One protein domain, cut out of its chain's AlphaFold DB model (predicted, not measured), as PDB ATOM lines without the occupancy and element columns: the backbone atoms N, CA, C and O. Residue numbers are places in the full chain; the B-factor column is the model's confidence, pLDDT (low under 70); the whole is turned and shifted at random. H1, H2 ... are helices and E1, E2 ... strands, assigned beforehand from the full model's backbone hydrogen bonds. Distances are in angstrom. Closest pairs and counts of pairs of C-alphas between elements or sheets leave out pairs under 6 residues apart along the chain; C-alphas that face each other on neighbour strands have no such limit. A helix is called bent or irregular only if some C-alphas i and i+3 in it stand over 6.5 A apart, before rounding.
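What this domain is: This is residues 270 to 331 of the 357 residues of an uncharacterized protein of Anisakis simplex (UniProt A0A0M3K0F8). A small looped head, built round the short strand E1, lies beside helix H1, and a second helix, H2, meets the far end of H1 at a corner, about perpendicular to it, and leads away from the head. In the head, E1 is paired on both sides with stretches too short to be named, and a long link folds back from it to H1; residues 325 to 331, of which 325 to 329 belong to H2, stick out at the other end. The printed part has 62 residues with one named strand and two named helices, in the order E1, H1, H2, and the class is mostly helix. The whole is loose, with a radius of gyration of the C-alphas of 13.5 A, and elongated, spanning 42 by 22 by 15 A.

How they stand to each other: From the first printed residue, residues 270 to 271 pair antiparallel with residues 277 to 278 of strand E1, residues 277 to 279. Residues 277 to 278 of E1 also pair antiparallel with residues 285 to 286. E1 pairs with no named strand. Helix H1, residues 294 to 307, has 3 pairs of C-alphas within 8 A of E1; the closest are those of Cys 279 and Met 301, 7.5 A apart. Helix H2, residues 314 to 329, and H1 only just touch, with 3 pairs of C-alphas within 8 A. The closest C-alphas of the two helices are those of Ala 306 and Ala 316, 6.4 A apart. H1 touches H2 with residues 306 to 307 alone, and H2 touches H1 with residues 316 to 320 alone. The lines of H1 and H2 are about perpendicular, at 77 degrees. E1 and H2 are apart. In H1 and H2 every O i to N i+4 pair is within hydrogen-bond range.

Where its parts are: E1, Ser 277 to Cys 279, begins at C-alpha 277 at (-35.978, 23.203, -43.430) and is 6.2 A from first to last C-alpha. H1 runs from Ala 294, its C-alpha at (-45.923, 22.232, -39.263), to Glu 307, a length of 19.9 A. H2, the longest helix by residues with 16, runs from Lys 314 to Glu 329 over 22.7 A and ends at C-alpha 329 at (-33.427, -9.909, -47.885). Neither helix is bent.

The domain as a whole: The two C-alphas farthest apart are those of Asn 273 and Glu 329, 42.4 A. The C-alphas of Arg 270 and Gly 331, the first and last printed, are 37.3 A apart. The printed part has no cut. The link from E1 to H1 is long, with 14 residues, 280 to 293; the link from H1 to H2 is short, with 6 residues. The mean pLDDT of the printed part is 87.6, and the model's confidence is low, under 70, at residues 270 to 277.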
ATOM      1  N   ARG A 270     -34.807  24.855 -38.389       66.62
ATOM      2  CA  ARG A 270     -35.208  26.252 -38.527       66.62
ATOM      3  C   ARG A 270     -36.053  26.358 -39.788       66.62
ATOM      4  O   ARG A 270     -35.603  25.948 -40.854       66.62
ATOM      5  N   VAL A 271     -37.278  26.860 -39.648       65.50
ATOM      6  CA  VAL A 271     -38.127  27.218 -40.790       65.50
ATOM      7  C   VAL A 271     -37.837  28.678 -41.109       65.50
ATOM      8  O   VAL A 271     -38.094  29.552 -40.282       65.50
ATOM      9  N   THR A 272     -37.259  28.948 -42.273       64.62
ATOM     10  CA  THR A 272     -37.042  30.309 -42.778       64.62
ATOM     11  C   THR A 272     -37.927  30.516 -43.999       64.62
ATOM     12  O   THR A 272     -37.878  29.712 -44.914       64.62
ATOM     13  N   ASN A 273     -38.751  31.566 -44.022       60.16
ATOM     14  CA  ASN A 273     -39.533  31.975 -45.202       60.16
ATOM     15  C   ASN A 273     -40.394  30.870 -45.858       60.16
ATOM     16  O   ASN A 273     -40.523  30.850 -47.075       60.16
ATOM     17  N   ASN A 274     -40.981  29.950 -45.076       62.00
ATOM     18  CA  ASN A 274     -41.774  28.805 -45.570       62.00
ATOM     19  C   ASN A 274     -41.064  27.892 -46.587       62.00
ATOM     20  O   ASN A 274     -41.696  27.005 -47.163       62.00
ATOM     21  N   GLU A 275     -39.756  28.050 -46.767       63.53
ATOM     22  CA  GLU A 275     -38.977  27.302 -47.735       63.53
ATOM     23  C   GLU A 275     -37.674  26.839 -47.105       63.53
ATOM     24  O   GLU A 275     -36.933  27.604 -46.496       63.53
ATOM     25  N   VAL A 276     -37.404  25.550 -47.297       58.19
ATOM     26  CA  VAL A 276     -36.209  24.858 -46.822       58.19
ATOM     27  C   VAL A 276     -36.122  24.767 -45.297       58.19
ATOM     28  O   VAL A 276     -35.751  25.693 -44.578       58.19
ATOM     29  N   SER A 277     -36.362  23.562 -44.790       68.38
ATOM     30  CA  SER A 277     -35.978  23.203 -43.430       68.38
ATOM     31  C   SER A 277     -34.492  22.848 -43.415       68.38
ATOM     32  O   SER A 277     -34.074  21.806 -43.930       68.38
ATOM     33  N   PHE A 278     -33.685  23.722 -42.822       84.69
ATOM     34  CA  PHE A 278     -32.284  23.430 -42.538       84.69
ATOM     35  C   PHE A 278     -32.204  22.355 -41.449       84.69
ATOM     36  O   PHE A 278     -32.734  22.533 -40.346       84.69
ATOM     37  N   CYS A 279     -31.555  21.229 -41.750       89.25
ATOM     38  CA  CYS A 279     -31.303  20.194 -40.757       89.25
ATOM     39  C   CYS A 279     -30.149  20.635 -39.855       89.25
ATOM     40  O   CYS A 279     -29.001  20.667 -40.295       89.25
ATOM     41  N   THR A 280     -30.420  20.923 -38.581       88.44
ATOM     42  CA  THR A 280     -29.364  21.374 -37.656       88.44
ATOM     43  C   THR A 280     -28.342  20.284 -37.335       88.44
ATOM     44  O   THR A 280     -27.263  20.594 -36.846       88.44
ATOM     45  N   TRP A 281     -28.658  19.016 -37.618       87.69
ATOM     46  CA  TRP A 281     -27.745  17.900 -37.378       87.69
ATOM     47  C   TRP A 281     -26.679  17.801 -38.466       87.69
ATOM     48  O   TRP A 281     -25.496  17.786 -38.151       87.69
ATOM     49  N   CYS A 282     -27.078  17.719 -39.739       90.94
ATOM     50  CA  CYS A 282     -26.135  17.541 -40.850       90.94
ATOM     51  C   CYS A 282     -25.741  18.835 -41.560       90.94
ATOM     52  O   CYS A 282     -24.869  18.792 -42.419       90.94
ATOM     53  N   GLY A 283     -26.387  19.958 -41.248       90.25
ATOM     54  CA  GLY A 283     -26.145  21.231 -41.918       90.25
ATOM     55  C   GLY A 283     -26.651  21.293 -43.363       90.25
ATOM     56  O   GLY A 283     -26.367  22.260 -44.063       90.25
ATOM     57  N   HIS A 284     -27.390  20.283 -43.836       89.25
ATOM     58  CA  HIS A 284     -27.932  20.275 -45.190       89.25
ATOM     59  C   HIS A 284     -29.334  20.890 -45.258       89.25
ATOM     60  O   HIS A 284     -30.195  20.671 -44.399       89.25
ATOM     61  N   THR A 285     -29.558  21.609 -46.353       90.44
ATOM     62  CA  THR A 285     -30.857  22.076 -46.842       90.44
ATOM     63  C   THR A 285     -31.717  20.881 -47.248       90.44
ATOM     64  O   THR A 285     -31.403  20.181 -48.212       90.44
ATOM     65  N   VAL A 286     -32.816  20.640 -46.527       90.69
ATOM     66  CA  VAL A 286     -33.819  19.640 -46.914       90.69
ATOM     67  C   VAL A 286     -34.903  20.333 -47.732       90.69
ATOM     68  O   VAL A 286     -35.570  21.247 -47.246       90.69
ATOM     69  N   LEU A 287     -35.079  19.894 -48.979       89.44
ATOM     70  CA  LEU A 287     -36.154  20.375 -49.844       89.44
ATOM     71  C   LEU A 287     -37.495  19.860 -49.317       89.44
ATOM     72  O   LEU A 287     -37.760  18.656 -49.320       89.44
ATOM     73  N   VAL A 288     -38.342  20.779 -48.862       87.31
ATOM     74  CA  VAL A 288     -39.687  20.478 -48.370       87.31
ATOM     75  C   VAL A 288     -40.692  21.207 -49.259       87.31
ATOM     76  O   VAL A 288     -40.637  22.431 -49.328       87.31
ATOM     77  N   PRO A 289     -41.590  20.480 -49.948       88.31
ATOM     78  CA  PRO A 289     -42.726  21.059 -50.651       88.31
ATOM     79  C   PRO A 289     -43.466  22.140 -49.863       88.31
ATOM     80  O   PRO A 289     -43.727  21.972 -48.669       88.31
ATOM     81  N   GLN A 290     -43.815  23.217 -50.562       87.62
ATOM     82  CA  GLN A 290     -44.597  24.326 -50.023       87.62
ATOM     83  C   GLN A 290     -46.003  23.865 -49.594       87.62
ATOM     84  O   GLN A 290     -46.516  22.850 -50.067       87.62
ATOM     85  N   GLY A 291     -46.636  24.625 -48.694       86.75
ATOM     86  CA  GLY A 291     -48.023  24.393 -48.264       86.75
ATOM     87  C   GLY A 291     -48.217  23.263 -47.246       86.75
ATOM     88  O   GLY A 291     -49.350  22.902 -46.941       86.75
ATOM     89  N   LEU A 292     -47.137  22.696 -46.702       86.69
ATOM     90  CA  LEU A 292     -47.234  21.697 -45.641       86.69
ATOM     91  C   LEU A 292     -47.503  22.329 -44.276       86.69
ATOM     92  O   LEU A 292     -46.892  23.324 -43.892       86.69
ATOM     93  N   SER A 293     -48.363  21.676 -43.495       89.00
ATOM     94  CA  SER A 293     -48.539  21.995 -42.076       89.00
ATOM     95  C   SER A 293     -47.252  21.733 -41.283       89.00
ATOM     96  O   SER A 293     -46.463  20.847 -41.623       89.00
ATOM     97  N   ALA A 294     -47.073  22.428 -40.155       83.50
ATOM     98  CA  ALA A 294     -45.923  22.232 -39.263       83.50
ATOM     99  C   ALA A 294     -45.722  20.756 -38.858       83.50
ATOM    100  O   ALA A 294     -44.596  20.262 -38.808       83.50
ATOM    101  N   ARG A 295     -46.819  20.012 -38.651       85.62
ATOM    102  CA  ARG A 295     -46.778  18.573 -38.355       85.62
ATOM    103  C   ARG A 295     -46.197  17.757 -39.512       85.62
ATOM    104  O   ARG A 295     -45.391  16.863 -39.280       85.62
ATOM    105  N   GLN A 296     -46.584  18.051 -40.751       89.69
ATOM    106  CA  GLN A 296     -46.052  17.359 -41.932       89.69
ATOM    107  C   GLN A 296     -44.575  17.688 -42.171       89.69
ATOM    108  O   GLN A 296     -43.809  16.804 -42.552       89.69
ATOM    109  N   ILE A 297     -44.162  18.930 -41.897       88.19
ATOM    110  CA  ILE A 297     -42.748  19.334 -41.931       88.19
ATOM    111  C   ILE A 297     -41.951  18.533 -40.894       88.19
ATOM    112  O   ILE A 297     -40.910  17.971 -41.233       88.19
ATOM    113  N   ALA A 298     -42.461  18.405 -39.664       87.25
ATOM    114  CA  ALA A 298     -41.823  17.606 -38.620       87.25
ATOM    115  C   ALA A 298     -41.655  16.136 -39.044       87.25
ATOM    116  O   ALA A 298     -40.548  15.610 -38.971       87.25
ATOM    117  N   ILE A 299     -42.707  15.514 -39.592       88.69
ATOM    118  CA  ILE A 299     -42.654  14.133 -40.101       88.69
ATOM    119  C   ILE A 299     -41.589  13.986 -41.198       88.69
ATOM    120  O   ILE A 299     -40.809  13.035 -41.182       88.69
ATOM    121  N   ARG A 300     -41.504  14.938 -42.138       90.81
ATOM    122  CA  ARG A 300     -40.469  14.930 -43.186       90.81
ATOM    123  C   ARG A 300     -39.057  15.069 -42.621       90.81
ATOM    124  O   ARG A 300     -38.144  14.397 -43.098       90.81
ATOM    125  N   MET A 301     -38.867  15.916 -41.614       91.19
ATOM    126  CA  MET A 301     -37.567  16.085 -40.962       91.19
ATOM    127  C   MET A 301     -37.166  14.871 -40.129       91.19
ATOM    128  O   MET A 301     -35.983  14.526 -40.079       91.19
ATOM    129  N   ASP A 302     -38.128  14.192 -39.513       91.31
ATOM    130  CA  ASP A 302     -37.898  12.924 -38.824       91.31
ATOM    131  C   ASP A 302     -37.503  11.828 -39.813       91.31
ATOM    132  O   ASP A 302     -36.503  11.149 -39.580       91.31
ATOM    133  N   ALA A 303     -38.180  11.734 -40.962       92.12
ATOM    134  CA  ALA A 303     -37.806  10.817 -42.039       92.12
ATOM    135  C   ALA A 303     -36.391  11.109 -42.571       92.12
ATOM    136  O   ALA A 303     -35.549  10.214 -42.619       92.12
ATOM    137  N   HIS A 304     -36.058  12.375 -42.859       93.69
ATOM    138  CA  HIS A 304     -34.694  12.755 -43.247       93.69
ATOM    139  C   HIS A 304     -33.660  12.315 -42.199       93.69
ATOM    140  O   HIS A 304     -32.616  11.758 -42.547       93.69
ATOM    141  N   ARG A 305     -33.932  12.532 -40.908       91.56
ATOM    142  CA  ARG A 305     -33.026  12.131 -39.823       91.56
ATOM    143  C   ARG A 305     -32.910  10.623 -39.672       91.56
ATOM    144  O   ARG A 305     -31.809  10.136 -39.407       91.56
ATOM    145  N   ALA A 306     -33.995   9.893 -39.879       91.62
ATOM    146  CA  ALA A 306     -34.014   8.443 -39.821       91.62
ATOM    147  C   ALA A 306     -33.311   7.802 -41.022       91.62
ATOM    148  O   ALA A 306     -32.620   6.812 -40.829       91.62
ATOM    149  N   GLU A 307     -33.393   8.388 -42.220       93.69
ATOM    150  CA  GLU A 307     -33.025   7.703 -43.471       93.69
ATOM    151  C   GLU A 307     -31.795   8.290 -44.175       93.69
ATOM    152  O   GLU A 307     -31.030   7.552 -44.792       93.69
ATOM    153  N   ARG A 308     -31.581   9.611 -44.103       93.75
ATOM    154  CA  ARG A 308     -30.654  10.328 -45.005       93.75
ATOM    155  C   ARG A 308     -29.639  11.248 -44.329       93.75
ATOM    156  O   ARG A 308     -28.637  11.608 -44.938       93.75
ATOM    157  N   CYS A 309     -29.857  11.643 -43.079       94.38
ATOM    158  CA  CYS A 309     -28.981  12.578 -42.372       94.38
ATOM    159  C   CYS A 309     -27.567  12.001 -42.185       94.38
ATOM    160  O   CYS A 309     -27.409  10.976 -41.519       94.38
ATOM    161  N   VAL A 310     -26.548  12.665 -42.736       92.56
ATOM    162  CA  VAL A 310     -25.138  12.222 -42.689       92.56
ATOM    163  C   VAL A 310     -24.560  12.299 -41.273       92.56
ATOM    164  O   VAL A 310     -23.839  11.406 -40.848       92.56
ATOM    165  N   ALA A 311     -24.953  13.316 -40.504       92.81
ATOM    166  CA  ALA A 311     -24.538  13.507 -39.112       92.81
ATOM    167  C   ALA A 311     -25.459  12.801 -38.098       92.81
ATOM    168  O   ALA A 311     -25.571  13.215 -36.945       92.81
ATOM    169  N   ALA A 312     -26.194  11.771 -38.525       91.25
ATOM    170  CA  ALA A 312     -27.056  11.032 -37.610       91.25
ATOM    171  C   ALA A 312     -26.223  10.287 -36.547       91.25
ATOM    172  O   ALA A 312     -25.116   9.824 -36.836       91.25
ATOM    173  N   PRO A 313     -26.740  10.131 -35.314       92.50
ATOM    174  CA  PRO A 313     -26.026   9.419 -34.264       92.50
ATOM    175  C   PRO A 313     -25.768   7.967 -34.680       92.50
ATOM    176  O   PRO A 313     -26.574   7.367 -35.393       92.50
ATOM    177  N   LYS A 314     -24.690   7.358 -34.164       91.56
ATOM    178  CA  LYS A 314     -24.296   5.971 -34.494       91.56
ATOM    179  C   LYS A 314     -25.464   4.978 -34.405       91.56
ATOM    180  O   LYS A 314     -25.599   4.129 -35.274       91.56
ATOM    181  N   LYS A 315     -26.344   5.130 -33.407       91.69
ATOM    182  CA  LYS A 315     -27.551   4.298 -33.241       91.69
ATOM    183  C   LYS A 315     -28.500   4.372 -34.444       91.69
ATOM    184  O   LYS A 315     -28.994   3.343 -34.884       91.69
ATOM    185  N   ALA A 316     -28.728   5.567 -34.987       91.25
ATOM    186  CA  ALA A 316     -29.564   5.748 -36.172       91.25
ATOM    187  C   ALA A 316     -28.885   5.180 -37.427       91.25
ATOM    188  O   ALA A 316     -29.549   4.567 -38.252       91.25
ATOM    189  N   VAL A 317     -27.561   5.318 -37.550       93.38
ATOM    190  CA  VAL A 317     -26.802   4.726 -38.666       93.38
ATOM    191  C   VAL A 317     -26.854   3.194 -38.640       93.38
ATOM    192  O   VAL A 317     -27.015   2.586 -39.692       93.38
ATOM    193  N   VAL A 318     -26.759   2.568 -37.461       93.56
ATOM    194  CA  VAL A 318     -26.943   1.112 -37.308       93.56
ATOM    195  C   VAL A 318     -28.359   0.709 -37.717       93.56
ATOM    196  O   VAL A 318     -28.509  -0.135 -38.588       93.56
ATOM    197  N   ALA A 319     -29.386   1.399 -37.209       92.75
ATOM    198  CA  ALA A 319     -30.772   1.117 -37.583       92.75
ATOM    199  C   ALA A 319     -31.027   1.235 -39.101       92.75
ATOM    200  O   ALA A 319     -31.815   0.469 -39.649       92.75
ATOM    201  N   ARG A 320     -30.344   2.157 -39.800       94.25
ATOM    202  CA  ARG A 320     -30.400   2.248 -41.270       94.25
ATOM    203  C   ARG A 320     -29.787   1.041 -41.962       94.25
ATOM    204  O   ARG A 320     -30.350   0.588 -42.950       94.25
ATOM    205  N   LYS A 321     -28.641   0.556 -41.478       94.31
ATOM    206  CA  LYS A 321     -27.984  -0.636 -42.031       94.31
ATOM    207  C   LYS A 321     -28.890  -1.852 -41.887       94.31
ATOM    208  O   LYS A 321     -29.172  -2.491 -42.891       94.31
ATOM    209  N   ASP A 322     -29.432  -2.065 -40.691       94.50
ATOM    210  CA  ASP A 322     -30.344  -3.176 -40.411       94.50
ATOM    211  C   ASP A 322     -31.620  -3.088 -41.272       94.50
ATOM    212  O   ASP A 322     -32.107  -4.086 -41.799       94.50
ATOM    213  N   ALA A 323     -32.172  -1.880 -41.456       94.12
ATOM    214  CA  ALA A 323     -33.340  -1.667 -42.311       94.12
ATOM    215  C   ALA A 323     -33.038  -1.922 -43.798       94.12
ATOM    216  O   ALA A 323     -33.857  -2.531 -44.485       94.12
ATOM    217  N   ALA A 324     -31.877  -1.477 -44.289       94.50
ATOM    218  CA  ALA A 324     -31.441  -1.714 -45.663       94.50
ATOM    219  C   ALA A 324     -31.185  -3.209 -45.925       94.50
ATOM    220  O   ALA A 324     -31.688  -3.737 -46.912       94.50
ATOM    221  N   GLU A 325     -30.495  -3.897 -45.012       95.50
ATOM    222  CA  GLU A 325     -30.253  -5.346 -45.069       95.50
ATOM    223  C   GLU A 325     -31.576  -6.122 -45.097       95.50
ATOM    224  O   GLU A 325     -31.799  -6.954 -45.973       95.50
ATOM    225  N   ARG A 326     -32.529  -5.768 -44.228       94.75
ATOM    226  CA  ARG A 326     -33.853  -6.403 -44.208       94.75
ATOM    227  C   ARG A 326     -34.643  -6.192 -45.502       94.75
ATOM    228  O   ARG A 326     -35.356  -7.089 -45.946       94.75
ATOM    229  N   LEU A 327     -34.573  -5.003 -46.104       93.69
ATOM    230  CA  LEU A 327     -35.217  -4.747 -47.398       93.69
ATOM    231  C   LEU A 327     -34.540  -5.536 -48.521       93.69
ATOM    232  O   LEU A 327     -35.239  -6.069 -49.382       93.69
ATOM    233  N   GLN A 328     -33.214  -5.664 -48.471       94.88
ATOM    234  CA  GLN A 328     -32.438  -6.480 -49.400       94.88
ATOM    235  C   GLN A 328     -32.822  -7.966 -49.310       94.88
ATOM    236  O   GLN A 328     -33.075  -8.580 -50.344       94.88
ATOM    237  N   GLU A 329     -32.954  -8.529 -48.104       95.12
ATOM    238  CA  GLU A 329     -33.427  -9.909 -47.885       95.12
ATOM    239  C   GLU A 329     -34.828 -10.153 -48.466       95.12
ATOM    240  O   GLU A 329     -35.117 -11.225 -48.994       95.12
ATOM    241  N   LEU A 330     -35.700  -9.145 -48.399       95.00
ATOM    242  CA  LEU A 330     -37.054  -9.197 -48.955       95.00
ATOM    243  C   LEU A 330     -37.108  -8.931 -50.470       95.00
ATOM    244  O   LEU A 330     -38.205  -8.908 -51.032       95.00
ATOM    245  N   GLY A 331     -35.969  -8.688 -51.129       94.44
ATOM    246  CA  GLY A 331     -35.911  -8.341 -52.552       94.44
ATOM    247  C   GLY A 331     -36.567  -6.994 -52.879       94.44
ATOM    248  O   GLY A 331     -37.101  -6.818 -53.973       94.44
TER     249      GLY A 331